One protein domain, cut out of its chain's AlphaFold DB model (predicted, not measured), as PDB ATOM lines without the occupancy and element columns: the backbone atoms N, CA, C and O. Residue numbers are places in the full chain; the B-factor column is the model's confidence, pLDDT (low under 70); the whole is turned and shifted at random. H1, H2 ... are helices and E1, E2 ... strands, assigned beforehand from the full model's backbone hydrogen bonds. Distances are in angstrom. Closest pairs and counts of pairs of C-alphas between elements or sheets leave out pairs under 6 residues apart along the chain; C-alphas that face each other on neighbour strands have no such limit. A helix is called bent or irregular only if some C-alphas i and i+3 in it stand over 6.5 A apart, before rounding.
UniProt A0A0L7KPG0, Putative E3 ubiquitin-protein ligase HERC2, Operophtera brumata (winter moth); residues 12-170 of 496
ATOM      1  N   PHE A  12     391.770 316.603 302.431       84.25
ATOM      2  CA  PHE A  12     390.424 316.397 301.897       84.25
ATOM      3  C   PHE A  12     390.457 316.280 300.364       84.25
ATOM      4  O   PHE A  12     390.918 317.192 299.682       84.25
ATOM      5  N   ARG A  13     389.977 315.155 299.819       81.62
ATOM      6  CA  ARG A  13     390.012 314.792 298.390       81.62
ATOM      7  C   ARG A  13     388.640 314.262 297.931       81.62
ATOM      8  O   ARG A  13     388.430 313.045 297.933       81.62
ATOM      9  N   PRO A  14     387.702 315.141 297.541       83.56
ATOM     10  CA  PRO A  14     386.372 314.731 297.093       83.56
ATOM     11  C   PRO A  14     386.442 313.900 295.805       83.56
ATOM     12  O   PRO A  14     387.230 314.185 294.905       83.56
ATOM     13  N   GLN A  15     385.599 312.876 295.710       83.00
ATOM     14  CA  GLN A  15     385.589 311.920 294.610       83.00
ATOM     15  C   GLN A  15     384.353 312.091 293.732       83.00
ATOM     16  O   GLN A  15     383.219 311.952 294.193       83.00
ATOM     17  N   HIS A  16     384.566 312.302 292.432       81.12
ATOM     18  CA  HIS A  16     383.476 312.586 291.493       81.12
ATOM     19  C   HIS A  16     382.406 311.488 291.429       81.12
ATOM     20  O   HIS A  16     381.212 311.764 291.339       81.12
ATOM     21  N   HIS A  17     382.811 310.220 291.531       82.06
ATOM     22  CA  HIS A  17     381.877 309.093 291.500       82.06
ATOM     23  C   HIS A  17     380.936 309.045 292.720       82.06
ATOM     24  O   HIS A  17     379.910 308.370 292.666       82.06
ATOM     25  N   LEU A  18     381.254 309.775 293.796       86.62
ATOM     26  CA  LEU A  18     380.426 309.891 294.997       86.62
ATOM     27  C   LEU A  18     379.562 311.151 295.011       86.62
ATOM     28  O   LEU A  18     378.768 311.326 295.931       86.62
ATOM     29  N   ASP A  19     379.651 312.025 294.006       82.62
ATOM     30  CA  ASP A  19     378.947 313.310 294.025       82.62
ATOM     31  C   ASP A  19     377.434 313.161 294.212       82.62
ATOM     32  O   ASP A  19     376.836 313.925 294.965       82.62
ATOM     33  N   ALA A  20     376.819 312.125 293.633       80.62
ATOM     34  CA  ALA A  20     375.393 311.846 293.800       80.62
ATOM     35  C   ALA A  20     374.975 311.663 295.275       80.62
ATOM     36  O   ALA A  20     373.906 312.133 295.666       80.62
ATOM     37  N   LYS A  21     375.831 311.043 296.104       85.06
ATOM     38  CA  LYS A  21     375.616 310.869 297.555       85.06
ATOM     39  C   LYS A  21     375.557 312.218 298.275       85.06
ATOM     40  O   LYS A  21     374.808 312.386 299.233       85.06
ATOM     41  N   TRP A  22     376.320 313.188 297.783       83.38
ATOM     42  CA  TRP A  22     376.561 314.479 298.421       83.38
ATOM     43  C   TRP A  22     375.727 315.629 297.836       83.38
ATOM     44  O   TRP A  22     375.912 316.786 298.222       83.38
ATOM     45  N   LEU A  23     374.755 315.340 296.960       74.75
ATOM     46  CA  LEU A  23     373.822 316.346 296.436       74.75
ATOM     47  C   LEU A  23     372.785 316.804 297.459       74.75
ATOM     48  O   LEU A  23     372.412 317.972 297.444       74.75
ATOM     49  N   ASN A  24     372.327 315.914 298.341       75.75
ATOM     50  CA  ASN A  24     371.309 316.230 299.350       75.75
ATOM     51  C   ASN A  24     371.664 315.677 300.749       75.75
ATOM     52  O   ASN A  24     370.858 314.943 301.324       75.75
ATOM     53  N   PRO A  25     372.851 315.979 301.311       76.06
ATOM     54  CA  PRO A  25     373.172 315.601 302.683       76.06
ATOM     55  C   PRO A  25     372.301 316.393 303.666       76.06
ATOM     56  O   PRO A  25     372.033 317.579 303.444       76.06
ATOM     57  N   ASP A  26     371.896 315.772 304.776       78.25
ATOM     58  CA  ASP A  26     371.128 316.451 305.827       78.25
ATOM     59  C   ASP A  26     372.028 317.340 306.704       78.25
ATOM     60  O   ASP A  26     372.317 317.071 307.869       78.25
ATOM     61  N   LEU A  27     372.514 318.433 306.111       72.56
ATOM     62  CA  LEU A  27     373.329 319.433 306.805       72.56
ATOM     63  C   LEU A  27     372.530 320.196 307.867       72.56
ATOM     64  O   LEU A  27     373.126 320.826 308.740       72.56
ATOM     65  N   GLN A  28     371.193 320.179 307.788       69.50
ATOM     66  CA  GLN A  28     370.355 320.832 308.785       69.50
ATOM     67  C   GLN A  28     370.393 320.043 310.091       69.50
ATOM     68  O   GLN A  28     370.588 320.653 311.142       69.50
ATOM     69  N   ASP A  29     370.252 318.721 310.033       72.88
ATOM     70  CA  ASP A  29     370.407 317.875 311.214       72.88
ATOM     71  C   ASP A  29     371.845 317.945 311.758       72.88
ATOM     72  O   ASP A  29     372.053 318.190 312.944       72.88
ATOM     73  N   ALA A  30     372.851 317.922 310.875       69.31
ATOM     74  CA  ALA A  30     374.265 318.080 311.246       69.31
ATOM     75  C   ALA A  30     374.587 319.389 311.996       69.31
ATOM     76  O   ALA A  30     375.534 319.446 312.777       69.31
ATOM     77  N   LEU A  31     373.833 320.463 311.748       64.56
ATOM     78  CA  LEU A  31     374.031 321.747 312.425       64.56
ATOM     79  C   LEU A  31     373.521 321.729 313.876       64.56
ATOM     80  O   LEU A  31     374.065 322.437 314.718       64.56
ATOM     81  N   HIS A  32     372.470 320.953 314.156       71.81
ATOM     82  CA  HIS A  32     371.789 320.948 315.456       71.81
ATOM     83  C   HIS A  32     372.138 319.720 316.306       71.81
ATOM     84  O   HIS A  32     372.021 319.775 317.528       71.81
ATOM     85  N   SER A  33     372.585 318.634 315.673       78.81
ATOM     86  CA  SER A  33     372.925 317.366 316.310       78.81
ATOM     87  C   SER A  33     374.407 317.025 316.100       78.81
ATOM     88  O   SER A  33     374.831 316.722 314.978       78.81
ATOM     89  N   PRO A  34     375.220 317.006 317.175       74.19
ATOM     90  CA  PRO A  34     376.612 316.560 317.107       74.19
ATOM     91  C   PRO A  34     376.765 315.119 316.607       74.19
ATOM     92  O   PRO A  34     377.761 314.793 315.963       74.19
ATOM     93  N   GLU A  35     375.788 314.255 316.887       82.88
ATOM     94  CA  GLU A  35     375.791 312.853 316.463       82.88
ATOM     95  C   GLU A  35     375.560 312.726 314.952       82.88
ATOM     96  O   GLU A  35     376.305 312.018 314.268       82.88
ATOM     97  N   ALA A  36     374.605 313.486 314.408       77.44
ATOM     98  CA  ALA A  36     374.353 313.554 312.969       77.44
ATOM     99  C   ALA A  36     375.565 314.118 312.213       77.44
ATOM    100  O   ALA A  36     375.981 313.575 311.186       77.44
ATOM    101  N   LEU A  37     376.196 315.158 312.770       74.94
ATOM    102  CA  LEU A  37     377.429 315.732 312.242       74.94
ATOM    103  C   LEU A  37     378.563 314.706 312.182       74.94
ATOM    104  O   LEU A  37     379.233 314.586 311.156       74.94
ATOM    105  N   CYS A  38     378.786 313.972 313.274       81.50
ATOM    106  CA  CYS A  38     379.821 312.943 313.327       81.50
ATOM    107  C   CYS A  38     379.517 311.801 312.359       81.50
ATOM    108  O   CYS A  38     380.424 311.332 311.684       81.50
ATOM    109  N   THR A  39     378.256 311.393 312.235       86.06
ATOM    110  CA  THR A  39     377.838 310.335 311.306       86.06
ATOM    111  C   THR A  39     378.130 310.717 309.855       86.06
ATOM    112  O   THR A  39     378.766 309.955 309.126       86.06
ATOM    113  N   LEU A  40     377.745 311.930 309.444       82.81
ATOM    114  CA  LEU A  40     378.036 312.435 308.103       82.81
ATOM    115  C   LEU A  40     379.538 312.613 307.875       82.81
ATOM    116  O   LEU A  40     380.048 312.198 306.836       82.81
ATOM    117  N   PHE A  41     380.272 313.168 308.839       84.06
ATOM    118  CA  PHE A  41     381.722 313.331 308.724       84.06
ATOM    119  C   PHE A  41     382.450 311.981 308.631       84.06
ATOM    120  O   PHE A  41     383.326 311.804 307.789       84.06
ATOM    121  N   ASN A  42     382.033 310.987 309.418       86.38
ATOM    122  CA  ASN A  42     382.572 309.628 309.361       86.38
ATOM    123  C   ASN A  42     382.314 308.958 308.010       86.38
ATOM    124  O   ASN A  42     383.114 308.132 307.578       86.38
ATOM    125  N   SER A  43     381.245 309.337 307.309       87.81
ATOM    126  CA  SER A  43     381.003 308.833 305.961       87.81
ATOM    127  C   SER A  43     382.057 309.316 304.951       87.81
ATOM    128  O   SER A  43     382.416 308.543 304.072       87.81
ATOM    129  N   LEU A  44     382.641 310.514 305.127       85.19
ATOM    130  CA  LEU A  44     383.779 310.985 304.313       85.19
ATOM    131  C   LEU A  44     385.038 310.140 304.549       85.19
ATOM    132  O   LEU A  44     385.783 309.845 303.615       85.19
ATOM    133  N   LEU A  45     385.274 309.744 305.805       84.25
ATOM    134  CA  LEU A  45     386.383 308.862 306.179       84.25
ATOM    135  C   LEU A  45     386.204 307.469 305.559       84.25
ATOM    136  O   LEU A  45     387.141 306.928 304.974       84.25
ATOM    137  N   GLN A  46     384.995 306.907 305.642       85.88
ATOM    138  CA  GLN A  46     384.661 305.610 305.040       85.88
ATOM    139  C   GLN A  46     384.810 305.624 303.513       85.88
ATOM    140  O   GLN A  46     385.335 304.673 302.934       85.88
ATOM    141  N   ASP A  47     384.412 306.727 302.884       86.50
ATOM    142  CA  ASP A  47     384.510 306.955 301.444       86.50
ATOM    143  C   ASP A  47     385.945 307.261 300.968       86.50
ATOM    144  O   ASP A  47     386.182 307.399 299.767       86.50
ATOM    145  N   ARG A  48     386.915 307.353 301.891       83.94
ATOM    146  CA  ARG A  48     388.312 307.729 301.613       83.94
ATOM    147  C   ARG A  48     388.436 309.092 300.928       83.94
ATOM    148  O   ARG A  48     389.291 309.295 300.066       83.94
ATOM    149  N   GLU A  49     387.592 310.038 301.324       84.56
ATOM    150  CA  GLU A  49     387.694 311.442 300.913       84.56
ATOM    151  C   GLU A  49     388.510 312.272 301.917       84.56
ATOM    152  O   GLU A  49     388.811 313.431 301.649       84.56
ATOM    153  N   ILE A  50     388.892 311.692 303.062       86.25
ATOM    154  CA  ILE A  50     389.735 312.306 304.096       86.25
ATOM    155  C   ILE A  50     390.921 311.381 304.401       86.25
ATOM    156  O   ILE A  50     390.726 310.196 304.676       86.25
ATOM    157  N   TYR A  51     392.134 311.934 304.390       81.06
ATOM    158  CA  TYR A  51     393.387 311.244 304.716       81.06
ATOM    159  C   TYR A  51     394.114 311.994 305.822       81.06
ATOM    160  O   TYR A  51     394.172 313.213 305.778       81.06
ATOM    161  N   PHE A  52     394.717 311.286 306.772       78.75
ATOM    162  CA  PHE A  52     395.591 311.911 307.774       78.75
ATOM    163  C   PHE A  52     397.056 311.912 307.330       78.75
ATOM    164  O   PHE A  52     397.799 312.830 307.643       78.75
ATOM    165  N   GLU A  53     397.448 310.936 306.508       76.00
ATOM    166  CA  GLU A  53     398.792 310.841 305.947       76.00
ATOM    167  C   GLU A  53     398.749 310.336 304.504       76.00
ATOM    168  O   GLU A  53     397.936 309.482 304.140       76.00
ATOM    169  N   ALA A  54     399.687 310.814 303.683       76.56
ATOM    170  CA  ALA A  54     399.850 310.361 302.303       76.56
ATOM    171  C   ALA A  54     400.599 309.014 302.178       76.56
ATOM    172  O   ALA A  54     400.683 308.466 301.078       76.56
ATOM    173  N   GLY A  55     401.132 308.460 303.279       75.19
ATOM    174  CA  GLY A  55     402.056 307.315 303.272       75.19
ATOM    175  C   GLY A  55     401.517 306.045 302.599       75.19
ATOM    176  O   GLY A  55     402.263 305.326 301.936       75.19
ATOM    177  N   ASN A  56     400.205 305.802 302.675       75.44
ATOM    178  CA  ASN A  56     399.558 304.646 302.036       75.44
ATOM    179  C   ASN A  56     399.100 304.901 300.585       75.44
ATOM    180  O   ASN A  56     398.545 304.003 299.943       75.44
ATOM    181  N   GLY A  57     399.367 306.093 300.050       86.00
ATOM    182  CA  GLY A  57     398.900 306.549 298.747       86.00
ATOM    183  C   GLY A  57     397.585 307.323 298.822       86.00
ATOM    184  O   GLY A  57     396.780 307.154 299.736       86.00
ATOM    185  N   LEU A  58     397.367 308.175 297.821       89.12
ATOM    186  CA  LEU A  58     396.206 309.056 297.704       89.12
ATOM    187  C   LEU A  58     395.336 308.618 296.530       89.12
ATOM    188  O   LEU A  58     395.844 308.170 295.501       89.12
ATOM    189  N   VAL A  59     394.018 308.748 296.655       88.81
ATOM    190  CA  VAL A  59     393.105 308.458 295.544       88.81
ATOM    191  C   VAL A  59     393.108 309.621 294.549       88.81
ATOM    192  O   VAL A  59     392.882 310.773 294.914       88.81
ATOM    193  N   ASN A  60     393.382 309.314 293.282       87.75
ATOM    194  CA  ASN A  60     393.343 310.286 292.190       87.75
ATOM    195  C   ASN A  60     391.898 310.560 291.720       87.75
ATOM    196  O   ASN A  60     390.969 309.852 292.092       87.75
ATOM    197  N   ALA A  61     391.704 311.539 290.830       82.56
ATOM    198  CA  ALA A  61     390.375 311.910 290.319       82.56
ATOM    199  C   ALA A  61     389.617 310.783 289.576       82.56
ATOM    200  O   ALA A  61     388.418 310.903 289.334       82.56
ATOM    201  N   ALA A  62     390.297 309.687 289.214       83.38
ATOM    202  CA  ALA A  62     389.683 308.501 288.618       83.38
ATOM    203  C   ALA A  62     389.226 307.464 289.664       83.38
ATOM    204  O   ALA A  62     388.800 306.374 289.288       83.38
ATOM    205  N   GLY A  63     389.325 307.767 290.963       84.56
ATOM    206  CA  GLY A  63     388.944 306.853 292.041       84.56
ATOM    207  C   GLY A  63     389.965 305.741 292.310       84.56
ATOM    208  O   GLY A  63     389.638 304.765 292.981       84.56
ATOM    209  N   ILE A  64     391.199 305.862 291.805       87.94
ATOM    210  CA  ILE A  64     392.250 304.849 291.970       87.94
ATOM    211  C   ILE A  64     393.326 305.347 292.935       87.94
ATOM    212  O   ILE A  64     393.836 306.458 292.789       87.94
ATOM    213  N   THR A  65     393.719 304.504 293.892       90.94
ATOM    214  CA  THR A  65     394.844 304.785 294.794       90.94
ATOM    215  C   THR A  65     396.155 304.847 294.012       90.94
ATOM    216  O   THR A  65     396.561 303.879 293.371       90.94
ATOM    217  N   ALA A  66     396.830 305.987 294.089       92.06
ATOM    218  CA  ALA A  66     398.142 306.224 293.521       92.06
ATOM    219  C   ALA A  66     399.183 306.358 294.636       92.06
ATOM    220  O   ALA A  66     398.933 306.981 295.666       92.06
ATOM    221  N   LYS A  67     400.363 305.780 294.423       92.12
ATOM    222  CA  LYS A  67     401.476 305.813 295.378       92.12
ATOM    223  C   LYS A  67     402.549 306.784 294.919       92.12
ATOM    224  O   LYS A  67     402.786 306.909 293.716       92.12
ATOM    225  N   LEU A  68     403.186 307.445 295.877       90.88
ATOM    226  CA  LEU A  68     404.345 308.289 295.626       90.88
ATOM    227  C   LEU A  68     405.517 307.403 295.178       90.88
ATOM    228  O   LEU A  68     405.856 306.436 295.856       90.88
ATOM    229  N   GLY A  69     406.083 307.697 294.012       87.56
ATOM    230  CA  GLY A  69     407.317 307.079 293.536       87.56
ATOM    231  C   GLY A  69     408.537 307.933 293.868       87.56
ATOM    232  O   GLY A  69     408.410 309.120 294.164       87.56
ATOM    233  N   ASP A  70     409.724 307.351 293.712       84.56
ATOM    234  CA  ASP A  70     411.012 307.995 294.028       84.56
ATOM    235  C   ASP A  70     411.260 309.292 293.242       84.56
ATOM    236  O   ASP A  70     412.024 310.157 293.658       84.56
ATOM    237  N   SER A  71     410.570 309.468 292.112       84.25
ATOM    238  CA  SER A  71     410.606 310.693 291.312       84.25
ATOM    239  C   SER A  71     409.814 311.865 291.918       84.25
ATOM    240  O   SER A  71     409.635 312.870 291.232       84.25
ATOM    241  N   GLY A  72     409.211 311.710 293.102       86.44
ATOM    242  CA  GLY A  72     408.331 312.710 293.723       86.44
ATOM    243  C   GLY A  72     406.950 312.846 293.066       86.44
ATOM    244  O   GLY A  72     406.243 313.817 293.311       86.44
ATOM    245  N   LYS A  73     406.551 311.891 292.215       90.50
ATOM    246  CA  LYS A  73     405.252 311.888 291.517       90.50
ATOM    247  C   LYS A  73     404.404 310.703 291.952       90.50
ATOM    248  O   LYS A  73     404.936 309.668 292.347       90.50
ATOM    249  N   TYR A  74     403.090 310.843 291.842       92.94
ATOM    250  CA  TYR A  74     402.136 309.783 292.145       92.94
ATOM    251  C   TYR A  74     401.872 308.898 290.927       92.94
ATOM    252  O   TYR A  74     401.768 309.385 289.803       92.94
ATOM    253  N   TYR A  75     401.699 307.596 291.161       93.12
ATOM    254  CA  TYR A  75     401.458 306.595 290.122       93.12
ATOM    255  C   TYR A  75     400.426 305.555 290.569       93.12
ATOM    256  O   TYR A  75     400.522 305.020 291.673       93.12
ATOM    257  N   CYS A  76     399.443 305.237 289.720       93.19
ATOM    258  CA  CYS A  76     398.394 304.258 290.039       93.19
ATOM    259  C   CYS A  76     398.738 302.805 289.677       93.19
ATOM    260  O   CYS A  76     397.987 301.903 290.032       93.19
ATOM    261  N   GLY A  77     399.824 302.555 288.938       91.00
ATOM    262  CA  GLY A  77     400.237 301.211 288.517       91.00
ATOM    263  C   GLY A  77     399.365 300.568 287.433       91.00
ATOM    264  O   GLY A  77     399.660 299.459 286.999       91.00
ATOM    265  N   LEU A  78     398.300 301.234 286.974       91.06
ATOM    266  CA  LEU A  78     397.394 300.688 285.960       91.06
ATOM    267  C   LEU A  78     397.966 300.807 284.546       91.06
ATOM    268  O   LEU A  78     398.633 301.788 284.202       91.06
ATOM    269  N   ARG A  79     397.627 299.833 283.693       90.25
ATOM    270  CA  ARG A  79     397.987 299.819 282.270       90.25
ATOM    271  C   ARG A  79     396.988 300.619 281.432       90.25
ATOM    272  O   ARG A  79     396.119 300.043 280.789       90.25
ATOM    273  N   ILE A  80     397.077 301.946 281.502       88.06
ATOM    274  CA  ILE A  80     396.085 302.868 280.914       88.06
ATOM    275  C   ILE A  80     396.686 303.872 279.923       88.06
ATOM    276  O   ILE A  80     395.971 304.685 279.342       88.06
ATOM    277  N   LEU A  81     398.005 303.850 279.746       87.88
ATOM    278  CA  LEU A  81     398.691 304.804 278.889       87.88
ATOM    279  C   LEU A  81     398.757 304.295 277.455       87.88
ATOM    280  O   LEU A  81     399.054 303.129 277.206       87.88
ATOM    281  N   THR A  82     398.546 305.212 276.518       86.25
ATOM    282  CA  THR A  82     398.675 304.980 275.075       86.25
ATOM    283  C   THR A  82     399.917 305.655 274.485       86.25
ATOM    284  O   THR A  82     400.064 305.720 273.266       86.25
ATOM    285  N   CYS A  83     400.819 306.169 275.335       83.94
ATOM    286  CA  CYS A  83     402.077 306.762 274.893       83.94
ATOM    287  C   CYS A  83     403.000 305.737 274.234       83.94
ATOM    288  O   CYS A  83     403.080 304.589 274.652       83.94
ATOM    289  N   THR A  84     403.766 306.191 273.243       85.31
ATOM    290  CA  THR A  84     404.841 305.403 272.622       85.31
ATOM    291  C   THR A  84     406.157 305.464 273.403       85.31
ATOM    292  O   THR A  84     407.076 304.712 273.100       85.31
ATOM    293  N   CYS A  85     406.265 306.342 274.405       85.25
ATOM    294  CA  CYS A  85     407.465 306.527 275.228       85.25
ATOM    295  C   CYS A  85     407.486 305.682 276.516       85.25
ATOM    296  O   CYS A  85     408.359 305.885 277.353       85.25
ATOM    297  N   CYS A  86     406.521 304.777 276.695       86.38
ATOM    298  CA  CYS A  86     406.284 304.042 277.933       86.38
ATOM    299  C   CYS A  86     405.846 302.594 277.638       86.38
ATOM    300  O   CYS A  86     405.380 302.282 276.544       86.38
ATOM    301  N   ASP A  87     405.920 301.703 278.625       86.62
ATOM    302  CA  ASP A  87     405.433 300.310 278.557       86.62
ATOM    303  C   ASP A  87     403.895 300.174 278.698       86.62
ATOM    304  O   ASP A  87     403.337 299.068 278.772       86.62
ATOM    305  N   GLY A  88     403.197 301.313 278.728       86.81
ATOM    306  CA  GLY A  88     401.755 301.432 278.925       86.81
ATOM    307  C   GLY A  88     401.317 301.462 280.395       86.81
ATOM    308  O   GLY A  88     400.135 301.700 280.655       86.81
ATOM    309  N   LEU A  89     402.224 301.232 281.355       90.38
ATOM    310  CA  LEU A  89     401.935 301.247 282.793       90.38
ATOM    311  C   LEU A  89     402.180 302.636 283.391       90.38
ATOM    312  O   LEU A  89     403.197 303.279 283.144       90.38
ATOM    313  N   CYS A  90     401.254 303.102 284.228       92.19
ATOM    314  CA  CYS A  90     401.459 304.306 285.025       92.19
ATOM    315  C   CYS A  90     402.379 303.991 286.215       92.19
ATOM    316  O   CYS A  90     401.885 303.601 287.273       92.19
ATOM    317  N   GLY A  91     403.694 304.165 286.072       89.38
ATOM    318  CA  GLY A  91     404.666 303.835 287.120       89.38
ATOM    319  C   GLY A  91     406.058 304.445 286.913       89.38
ATOM    320  O   GLY A  91     406.402 304.803 285.792       89.38
ATOM    321  N   PRO A  92     406.891 304.528 287.965       80.31
ATOM    322  CA  PRO A  92     408.164 305.258 287.921       80.31
ATOM    323  C   PRO A  92     409.291 304.548 287.149       80.31
ATOM    324  O   PRO A  92     410.240 305.198 286.730       80.31
ATOM    325  N   HIS A  93     409.206 303.230 286.933       72.00
ATOM    326  CA  HIS A  93     410.328 302.419 286.435       72.00
ATOM    327  C   HIS A  93     410.448 302.335 284.902       72.00
ATOM    328  O   HIS A  93     411.320 301.609 284.438       72.00
ATOM    329  N   SER A  94     409.580 303.025 284.141       65.69
ATOM    330  CA  SER A  94     409.573 303.206 282.660       65.69
ATOM    331  C   SER A  94     408.304 303.931 282.149       65.69
ATOM    332  O   SER A  94     408.072 304.018 280.943       65.69
ATOM    333  N   GLY A  95     407.426 304.399 283.042       67.69
ATOM    334  CA  GLY A  95     406.074 304.837 282.708       67.69
ATOM    335  C   GLY A  95     405.861 306.336 282.887       67.69
ATOM    336  O   GLY A  95     406.445 306.980 283.758       67.69
ATOM    337  N   CYS A  96     404.982 306.921 282.074       86.94
ATOM    338  CA  CYS A  96     404.468 308.261 282.355       86.94
ATOM    339  C   CYS A  96     403.473 308.212 283.528       86.94
ATOM    340  O   CYS A  96     402.885 307.174 283.825       86.94
ATOM    341  N   ALA A  97     403.222 309.343 284.185       91.19
ATOM    342  CA  ALA A  97     402.042 309.457 285.036       91.19
ATOM    343  C   ALA A  97     400.803 309.642 284.143       91.19
ATOM    344  O   ALA A  97     400.813 310.448 283.209       91.19
ATOM    345  N   CYS A  98     399.733 308.885 284.396       92.50
ATOM    346  CA  CYS A  98     398.462 309.100 283.706       92.50
ATOM    347  C   CYS A  98     397.867 310.460 284.097       92.50
ATOM    348  O   CYS A  98     398.185 310.988 285.160       92.50
ATOM    349  N   SER A  99     396.983 311.027 283.266       92.00
ATOM    350  CA  SER A  99     396.425 312.370 283.507       92.00
ATOM    351  C   SER A  99     395.883 312.572 284.938       92.00
ATOM    352  O   SER A  99     396.241 313.578 285.549       92.00
ATOM    353  N   PRO A 100     395.110 311.634 285.532       90.94
ATOM    354  CA  PRO A 100     394.673 311.754 286.927       90.94
ATOM    355  C   PRO A 100     395.822 311.776 287.949       90.94
ATOM    356  O   PRO A 100     395.760 312.509 288.930       90.94
ATOM    357  N   CYS A 101     396.875 310.984 287.735       92.81
ATOM    358  CA  CYS A 101     398.047 310.922 288.614       92.81
ATOM    359  C   CYS A 101     398.966 312.144 288.471       92.81
ATOM    360  O   CYS A 101     399.540 312.603 289.458       92.81
ATOM    361  N   THR A 102     399.075 312.703 287.265       93.31
ATOM    362  CA  THR A 102     399.784 313.965 287.021       93.31
ATOM    363  C   THR A 102     399.087 315.118 287.736       93.31
ATOM    364  O   THR A 102     399.748 315.876 288.439       93.31
ATOM    365  N   ALA A 103     397.756 315.210 287.625       89.62
ATOM    366  CA  ALA A 103     396.966 316.212 288.340       89.62
ATOM    367  C   ALA A 103     397.105 316.065 289.864       89.62
ATOM    368  O   ALA A 103     397.375 317.047 290.548       89.62
ATOM    369  N   LEU A 104     397.020 314.831 290.381       90.56
ATOM    370  CA  LEU A 104     397.246 314.529 291.799       90.56
ATOM    371  C   LEU A 104     398.629 314.998 292.277       90.56
ATOM    372  O   LEU A 104     398.733 315.585 293.351       90.56
ATOM    373  N   SER A 105     399.671 314.760 291.476       91.88
ATOM    374  CA  SER A 105     401.041 315.177 291.804       91.88
ATOM    375  C   SER A 105     401.166 316.699 291.871       91.88
ATOM    376  O   SER A 105     401.722 317.209 292.835       91.88
ATOM    377  N   ALA A 106     400.599 317.417 290.897       90.50
ATOM    378  CA  ALA A 106     400.622 318.879 290.871       90.50
ATOM    379  C   ALA A 106     399.823 319.503 292.030       90.50
ATOM    380  O   ALA A 106     400.260 320.478 292.635       90.50
ATOM    381  N   GLU A 107     398.661 318.937 292.367       86.50
ATOM    382  CA  GLU A 107     397.843 319.402 293.493       86.50
ATOM    383  C   GLU A 107     398.564 319.206 294.832       86.50
ATOM    384  O   GLU A 107     398.545 320.091 295.687       86.50
ATOM    385  N   GLU A 108     399.234 318.065 295.007       88.06
ATOM    386  CA  GLU A 108     399.995 317.784 296.223       88.06
ATOM    387  C   GLU A 108     401.255 318.650 296.333       88.06
ATOM    388  O   GLU A 108     401.544 319.171 297.406       88.06
ATOM    389  N   GLU A 109     401.961 318.878 295.224       88.69
ATOM    390  CA  GLU A 109     403.088 319.813 295.162       88.69
ATOM    391  C   GLU A 109     402.654 321.235 295.547       88.69
ATOM    392  O   GLU A 109     403.307 321.890 296.360       88.69
ATOM    393  N   HIS A 110     401.501 321.689 295.048       83.25
ATOM    394  CA  HIS A 110     400.924 322.977 295.423       83.25
ATOM    395  C   HIS A 110     400.553 323.037 296.916       83.25
ATOM    396  O   HIS A 110     400.863 324.021 297.590       83.25
ATOM    397  N   ARG A 111     399.938 321.979 297.463       82.00
ATOM    398  CA  ARG A 111     399.606 321.881 298.896       82.00
ATOM    399  C   ARG A 111     400.860 321.964 299.772       82.00
ATOM    400  O   ARG A 111     400.882 322.731 300.731       82.00
ATOM    401  N   ILE A 112     401.905 321.212 299.422       83.12
ATOM    402  CA  ILE A 112     403.195 321.226 300.125       83.12
ATOM    403  C   ILE A 112     403.845 322.610 300.011       83.12
ATOM    404  O   ILE A 112     404.355 323.129 301.000       83.12
ATOM    405  N   SER A 113     403.783 323.253 298.841       82.75
ATOM    406  CA  SER A 113     404.301 324.611 298.664       82.75
ATOM    407  C   SER A 113     403.602 325.626 299.567       82.75
ATOM    408  O   SER A 113     404.283 326.482 300.124       82.75
ATOM    409  N   LEU A 114     402.275 325.553 299.716       72.81
ATOM    410  CA  LEU A 114     401.526 326.422 300.633       72.81
ATOM    411  C   LEU A 114     401.924 326.172 302.089       72.81
ATOM    412  O   LEU A 114     402.119 327.119 302.845       72.81
ATOM    413  N   GLN A 115     402.098 324.906 302.473       72.50
ATOM    414  CA  GLN A 115     402.539 324.541 303.818       72.50
ATOM    415  C   GLN A 115     403.955 325.064 304.111       72.50
ATOM    416  O   GLN A 115     404.203 325.601 305.187       72.50
ATOM    417  N   ASN A 116     404.854 325.008 303.126       75.44
ATOM    418  CA  ASN A 116     406.226 325.501 303.246       75.44
ATOM    419  C   ASN A 116     406.342 327.037 303.268       75.44
ATOM    420  O   ASN A 116     407.392 327.552 303.649       75.44
ATOM    421  N   GLN A 117     405.301 327.788 302.877       72.50
ATOM    422  CA  GLN A 117     405.289 329.254 303.019       72.50
ATOM    423  C   GLN A 117     405.161 329.703 304.484       72.50
ATOM    424  O   GLN A 117     405.553 330.825 304.807       72.50
ATOM    425  N   LEU A 118     404.664 328.844 305.385       68.75
ATOM    426  CA  LEU A 118     404.710 329.095 306.825       68.75
ATOM    427  C   LEU A 118     406.094 328.732 307.373       68.75
ATOM    428  O   LEU A 118     406.332 327.625 307.850       68.75
ATOM    429  N   ILE A 119     407.017 329.690 307.321       77.00
ATOM    430  CA  ILE A 119     408.335 329.548 307.942       77.00
ATOM    431  C   ILE A 119     408.187 329.835 309.438       77.00
ATOM    432  O   ILE A 119     408.015 330.985 309.843       77.00
ATOM    433  N   ALA A 120     408.242 328.787 310.260       81.06
ATOM    434  CA  ALA A 120     408.260 328.947 311.707       81.06
ATOM    435  C   ALA A 120     409.579 329.617 312.150       81.06
ATOM    436  O   ALA A 120     410.653 329.166 311.733       81.06
ATOM    437  N   PRO A 121     409.537 330.670 312.988       87.19
ATOM    438  CA  PRO A 121     410.737 331.223 313.603       87.19
ATOM    439  C   PRO A 121     411.385 330.198 314.550       87.19
ATOM    440  O   PRO A 121     410.720 329.253 314.994       87.19
ATOM    441  N   PRO A 122     412.682 330.363 314.876       87.88
ATOM    442  CA  PRO A 122     413.336 329.528 315.876       87.88
ATOM    443  C   PRO A 122     412.575 329.580 317.215       87.88
ATOM    444  O   PRO A 122     411.983 330.606 317.542       87.88
ATOM    445  N   PRO A 123     412.584 328.504 318.020       91.06
ATOM    446  CA  PRO A 123     411.941 328.506 319.329       91.06
ATOM    447  C   PRO A 123     412.459 329.646 320.205       91.06
ATOM    448  O   PRO A 123     413.665 329.900 320.253       91.06
ATOM    449  N   ALA A 124     411.576 330.283 320.973       90.31
ATOM    450  CA  ALA A 124     411.963 331.376 321.858       90.31
ATOM    451  C   ALA A 124     413.026 330.928 322.874       90.31
ATOM    452  O   ALA A 124     413.923 331.699 323.199       90.31
ATOM    453  N   SER A 125     412.985 329.667 323.323       90.69
ATOM    454  CA  SER A 125     414.016 329.082 324.192       90.69
ATOM    455  C   SER A 125     415.403 329.088 323.550       90.69
ATOM    456  O   SER A 125     416.373 329.451 324.211       90.69
ATOM    457  N   GLN A 126     415.489 328.746 322.263       89.00
ATOM    458  CA  GLN A 126     416.737 328.757 321.509       89.00
ATOM    459  C   GLN A 126     417.259 330.189 321.344       89.00
ATOM    460  O   GLN A 126     418.420 330.455 321.640       89.00
ATOM    461  N   VAL A 127     416.389 331.133 320.968       87.75
ATOM    462  CA  VAL A 127     416.766 332.551 320.831       87.75
ATOM    463  C   VAL A 127     417.228 333.141 322.170       87.75
ATOM    464  O   VAL A 127     418.192 333.904 322.214       87.75
ATOM    465  N   ILE A 128     416.574 332.776 323.278       88.44
ATOM    466  CA  ILE A 128     416.969 333.177 324.636       88.44
ATOM    467  C   ILE A 128     418.347 332.614 324.997       88.44
ATOM    468  O   ILE A 128     419.159 333.331 325.580       88.44
ATOM    469  N   ASP A 129     418.621 331.352 324.673       87.69
ATOM    470  CA  ASP A 129     419.922 330.740 324.946       87.69
ATOM    471  C   ASP A 129     421.046 331.389 324.128       87.69
ATOM    472  O   ASP A 129     422.113 331.664 324.682       87.69
ATOM    473  N   ASP A 130     420.785 331.745 322.870       84.94
ATOM    474  CA  ASP A 130     421.729 332.487 322.027       84.94
ATOM    475  C   ASP A 130     421.982 333.911 322.556       84.94
ATOM    476  O   ASP A 130     423.106 334.420 322.509       84.94
ATOM    477  N   LEU A 131     420.947 334.565 323.095       85.00
ATOM    478  CA  LEU A 131     421.028 335.901 323.693       85.00
ATOM    479  C   LEU A 131     421.895 335.938 324.957       85.00
ATOM    480  O   LEU A 131     422.612 336.918 325.159       85.00
ATOM    481  N   LYS A 132     421.862 334.888 325.790       83.56
ATOM    482  CA  LYS A 132     422.609 334.826 327.066       83.56
ATOM    483  C   LYS A 132     424.111 335.053 326.903       83.56
ATOM    484  O   LYS A 132     424.754 335.521 327.840       83.56
ATOM    485  N   TRP A 133     424.662 334.709 325.742       84.19
ATOM    486  CA  TRP A 133     426.101 334.728 325.483       84.19
ATOM    487  C   TRP A 133     426.550 335.862 324.547       84.19
ATOM    488  O   TRP A 133     427.732 335.935 324.208       84.19
ATOM    489  N   LYS A 134     425.652 336.773 324.141       82.62
ATOM    490  CA  LYS A 134     426.003 337.951 323.326       82.62
ATOM    491  C   LYS A 134     426.397 339.142 324.203       82.62
ATOM    492  O   LYS A 134     425.657 339.518 325.105       82.62
ATOM    493  N   LEU A 135     427.536 339.775 323.892       76.19
ATOM    494  CA  LEU A 135     428.003 340.986 324.590       76.19
ATOM    495  C   LEU A 135     427.126 342.218 324.312       76.19
ATOM    496  O   LEU A 135     426.940 343.034 325.207       76.19
ATOM    497  N   ASP A 136     426.607 342.349 323.088       79.25
ATOM    498  CA  ASP A 136     425.679 343.413 322.690       79.25
ATOM    499  C   ASP A 136     424.680 342.860 321.652       79.25
ATOM    500  O   ASP A 136     425.018 342.711 320.474       79.25
ATOM    501  N   PRO A 137     423.480 342.429 322.076       73.62
ATOM    502  CA  PRO A 137     422.543 341.731 321.201       73.62
ATOM    503  C   PRO A 137     421.851 342.638 320.170       73.62
ATOM    504  O   PRO A 137     421.303 342.122 319.195       73.62
ATOM    505  N   GLY A 138     421.883 343.963 320.337       82.44
ATOM    506  CA  GLY A 138     421.204 344.898 319.439       82.44
ATOM    507  C   GLY A 138     419.673 344.715 319.359       82.44
ATOM    508  O   GLY A 138     419.096 343.790 319.940       82.44
ATOM    509  N   PRO A 139     418.969 345.604 318.637       86.00
ATOM    510  CA  PRO A 139     417.507 345.568 318.530       86.00
ATOM    511  C   PRO A 139     416.983 344.372 317.717       86.00
ATOM    512  O   PRO A 139     415.881 343.894 317.970       86.00
ATOM    513  N   GLU A 140     417.772 343.847 316.777       85.44
ATOM    514  CA  GLU A 140     417.364 342.730 315.914       85.44
ATOM    515  C   GLU A 140     417.157 341.425 316.689       85.44
ATOM    516  O   GLU A 140     416.207 340.691 316.426       85.44
ATOM    517  N   CYS A 141     417.992 341.136 317.696       84.81
ATOM    518  CA  CYS A 141     417.813 339.917 318.487       84.81
ATOM    519  C   CYS A 141     416.551 339.977 319.360       84.81
ATOM    520  O   CYS A 141     415.919 338.946 319.589       84.81
ATOM    521  N   LEU A 142     416.167 341.174 319.820       82.94
ATOM    522  CA  LEU A 142     414.911 341.375 320.539       82.94
ATOM    523  C   LEU A 142     413.711 341.192 319.604       82.94
ATOM    524  O   LEU A 142     412.748 340.533 319.990       82.94
ATOM    525  N   GLN A 143     413.790 341.713 318.375       86.62
ATOM    526  CA  GLN A 143     412.750 341.525 317.363       86.62
ATOM    527  C   GLN A 143     412.554 340.039 317.033       86.62
ATOM    528  O   GLN A 143     411.432 339.547 317.088       86.62
ATOM    529  N   ASN A 144     413.641 339.292 316.818       87.19
ATOM    530  CA  ASN A 144     413.575 337.848 316.571       87.19
ATOM    531  C   ASN A 144     412.949 337.081 317.747       87.19
ATOM    532  O   ASN A 144     412.163 336.154 317.543       87.19
ATOM    533  N   LEU A 145     413.274 337.466 318.987       87.94
ATOM    534  CA  LEU A 145     412.659 336.877 320.176       87.94
ATOM    535  C   LEU A 145     411.161 337.200 320.250       87.94
ATOM    536  O   LEU A 145     410.364 336.315 320.558       87.94
ATOM    537  N   MET A 146     410.768 338.441 319.952       86.75
ATOM    538  CA  MET A 146     409.362 338.842 319.896       86.75
ATOM    539  C   MET A 146     408.595 338.044 318.842       86.75
ATOM    540  O   MET A 146     407.537 337.507 319.155       86.75
ATOM    541  N   ASP A 147     409.141 337.904 317.636       87.12
ATOM    542  CA  ASP A 147     408.514 337.142 316.554       87.12
ATOM    543  C   ASP A 147     408.344 335.663 316.943       87.12
ATOM    544  O   ASP A 147     407.276 335.082 316.734       87.12
ATOM    545  N   SER A 148     409.349 335.083 317.607       89.56
ATOM    546  CA  SER A 148     409.318 333.706 318.124       89.56
ATOM    547  C   SER A 148     408.255 333.516 319.212       89.56
ATOM    548  O   SER A 148     407.464 332.574 319.164       89.56
ATOM    549  N   LEU A 149     408.174 334.441 320.174       83.06
ATOM    550  CA  LEU A 149     407.174 334.407 321.246       83.06
ATOM    551  C   LEU A 149     405.751 334.610 320.717       83.06
ATOM    552  O   LEU A 149     404.834 333.905 321.138       83.06
ATOM    553  N   VAL A 150     405.559 335.547 319.785       82.19
ATOM    554  CA  VAL A 150     404.263 335.798 319.137       82.19
ATOM    555  C   VAL A 150     403.827 334.577 318.338       82.19
ATOM    556  O   VAL A 150     402.659 334.187 318.409       82.19
ATOM    557  N   TRP A 151     404.746 333.944 317.607       86.00
ATOM    558  CA  TRP A 151     404.472 332.703 316.890       86.00
ATOM    559  C   TRP A 151     404.041 331.584 317.839       86.00
ATOM    560  O   TRP A 151     402.963 331.018 317.663       86.00
ATOM    561  N   GLU A 152     404.817 331.304 318.888       84.50
ATOM    562  CA  GLU A 152     404.467 330.281 319.878       84.50
ATOM    563  C   GLU A 152     403.122 330.564 320.557       84.50
ATOM    564  O   GLU A 152     402.316 329.650 320.750       84.50
ATOM    565  N   GLN A 153     402.846 331.825 320.902       81.25
ATOM    566  CA  GLN A 153     401.572 332.230 321.488       81.25
ATOM    567  C   GLN A 153     400.408 331.970 320.526       81.25
ATOM    568  O   GLN A 153     399.383 331.430 320.946       81.25
ATOM    569  N   ARG A 154     400.565 332.309 319.239       74.81
ATOM    570  CA  ARG A 154     399.564 332.033 318.199       74.81
ATOM    571  C   ARG A 154     399.320 330.539 318.044       74.81
ATOM    572  O   ARG A 154     398.168 330.121 318.075       74.81
ATOM    573  N   VAL A 155     400.378 329.735 317.950       74.06
ATOM    574  CA  VAL A 155     400.270 328.272 317.835       74.06
ATOM    575  C   VAL A 155     399.527 327.689 319.038       74.06
ATOM    576  O   VAL A 155     398.589 326.915 318.865       74.06
ATOM    577  N   ARG A 156     399.857 328.110 320.266       72.44
ATOM    578  CA  ARG A 156     399.144 327.654 321.473       72.44
ATOM    579  C   ARG A 156     397.682 328.091 321.485       72.44
ATOM    580  O   ARG A 156     396.825 327.298 321.873       72.44
ATOM    581  N   ALA A 157     397.384 329.323 321.068       62.94
ATOM    582  CA  ALA A 157     396.014 329.822 320.978       62.94
ATOM    583  C   ALA A 157     395.193 329.019 319.958       62.94
ATOM    584  O   ALA A 157     394.071 328.616 320.263       62.94
ATOM    585  N   ILE A 158     395.777 328.712 318.796       62.09
ATOM    586  CA  ILE A 158     395.172 327.859 317.768       62.09
ATOM    587  C   ILE A 158     394.952 326.446 318.309       62.09
ATOM    588  O   ILE A 158     393.833 325.952 318.231       62.09
ATOM    589  N   ASN A 159     395.954 325.817 318.925       65.88
ATOM    590  CA  ASN A 159     395.813 324.472 319.496       65.88
ATOM    591  C   ASN A 159     394.714 324.426 320.563       65.88
ATOM    592  O   ASN A 159     393.833 323.570 320.518       65.88
ATOM    593  N   THR A 160     394.684 325.413 321.461       64.56
ATOM    594  CA  THR A 160     393.611 325.548 322.458       64.56
ATOM    595  C   THR A 160     392.246 325.696 321.783       64.56
ATOM    596  O   THR A 160     391.289 325.015 322.151       64.56
ATOM    597  N   ALA A 161     392.146 326.526 320.744       56.72
ATOM    598  CA  ALA A 161     390.918 326.699 319.981       56.72
ATOM    599  C   ALA A 161     390.490 325.401 319.273       56.72
ATOM    600  O   ALA A 161     389.319 325.043 319.310       56.72
ATOM    601  N   VAL A 162     391.413 324.645 318.683       54.50
ATOM    602  CA  VAL A 162     391.114 323.389 317.978       54.50
ATOM    603  C   VAL A 162     390.663 322.287 318.940       54.50
ATOM    604  O   VAL A 162     389.781 321.506 318.585       54.50
ATOM    605  N   THR A 163     391.173 322.271 320.176       60.19
ATOM    606  CA  THR A 163     390.697 321.356 321.230       60.19
ATOM    607  C   THR A 163     389.300 321.703 321.762       60.19
ATOM    608  O   THR A 163     388.686 320.891 322.455       60.19
ATOM    609  N   CYS A 164     388.748 322.877 321.423       62.91
ATOM    610  CA  CYS A 164     387.383 323.238 321.789       62.91
ATOM    611  C   CYS A 164     386.370 322.376 321.007       62.91
ATOM    612  O   CYS A 164     386.337 322.437 319.771       62.91
ATOM    613  N   PRO A 165     385.464 321.642 321.688       62.94
ATOM    614  CA  PRO A 165     384.481 320.780 321.032       62.94
ATOM    615  C   PRO A 165     383.634 321.520 319.994       62.94
ATOM    616  O   PRO A 165     383.403 321.007 318.902       62.94
ATOM    617  N   ILE A 166     383.245 322.761 320.289       58.94
ATOM    618  CA  ILE A 166     382.448 323.604 319.391       58.94
ATOM    619  C   ILE A 166     383.227 323.906 318.103       58.94
ATOM    620  O   ILE A 166     382.695 323.779 317.002       58.94
ATOM    621  N   ILE A 167     384.508 324.260 318.215       59.94
ATOM    622  CA  ILE A 167     385.362 324.577 317.061       59.94
ATOM    623  C   ILE A 167     385.635 323.322 316.229       59.94
ATOM    624  O   ILE A 167     385.573 323.383 315.001       59.94
ATOM    625  N   SER A 168     385.839 322.171 316.872       66.44
ATOM    626  CA  SER A 168     385.975 320.890 316.171       66.44
ATOM    627  C   SER A 168     384.716 320.536 315.359       66.44
ATOM    628  O   SER A 168     384.820 320.119 314.204       66.44
ATOM    629  N   GLN A 169     383.519 320.795 315.905       67.12
ATOM    630  CA  GLN A 169     382.246 320.604 315.204       67.12
ATOM    631  C   GLN A 169     382.125 321.545 314.001       67.12
ATOM    632  O   GLN A 169     381.774 321.118 312.904       67.12
ATOM    633  N   ILE A 170     382.492 322.814 314.170       63.16
ATOM    634  CA  ILE A 170     382.500 323.791 313.075       63.16
ATOM    635  C   ILE A 170     383.439 323.352 311.949       63.16
ATOM    636  O   ILE A 170     383.040 323.398 310.789       63.16
TER     637      ILE A 170
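Overview. This is residues 12 to 170 of the 496 residues of the protein "Putative E3 ubiquitin-protein ligase HERC2" of Operophtera brumata (winter moth) (UniProt A0A0L7KPG0). The model is a flat, open frame round a nearly empty middle: the long helix H6 makes one side, H4 with the chain running on from it to H5 makes another, and the short helices H1, H2 and H3 lie at the third. H5 folds back on H6 as a helical hairpin, H7 brings the last residues near H3, and loops with the short strand E1 gather by the first residues of H4. The printed part has 159 residues, mostly helix, in the order H1, H2, H3, E1, H4, H5, H6, H7. It is only just extended, close to loose, with a radius of gyration of the C-alphas of 22.9 A and spans of 68 by 52 by 19 A.

Along the chain. H6, residues 138 to 163, runs 38.6 A from C-alpha 138 at (421.204, 344.898, 319.439) to C-alpha 163 at (390.697, 321.356, 321.230). H5 is residues 124 to 132 and H7 residues 165 to 170. H4, residues 99 to 116, is 25.7 A long, and E1 is residues 65 to 68. H1, residues 16 to 22, begins at (383.476, 312.586, 291.493) and is irregular, with C-alphas 17 and 20 7.4 A apart. H2 is residues 27 to 32; H3, residues 34 to 46, is 18.2 A long.

Arrangement. H6 touches H5 with residues 141 to 152 alone, at a shallow tilt of 21 degrees, opposite ways; the closest C-alphas, of Ala 124 and Ser 148, are 5.1 A apart. H7 is close to H3 but not clearly touching, the closest C-alphas being Pro 34 and Gln 169, 7.2 A. H2 and H3 touch only at the corner, Ala 30 to Leu 37, 4.1 A between C-alphas. H4 and H6 are apart, and H1 touches no helix. E1 pairs with no named strand, but short antiparallel pairings join it to residues 58 to 59 and 74 to 75. Every O i to N i+4 pair is within hydrogen-bond range in H4, H5 and H7; the counts are 8 of 9 in H3, 21 of 22 in H6, 1 of 2 in H2 and 0 of 3 in H1, where 3 of 4 O i to N i+3 pairs are within range.

Size, cuts and confidence. The C-alphas farthest apart, of Thr 82 and Leu 135, are 67.9 A apart. The printed part has no cut; the links H3 to E1 and E1 to H4 are long. Among the residues under 70 in pLDDT are 157 to 170.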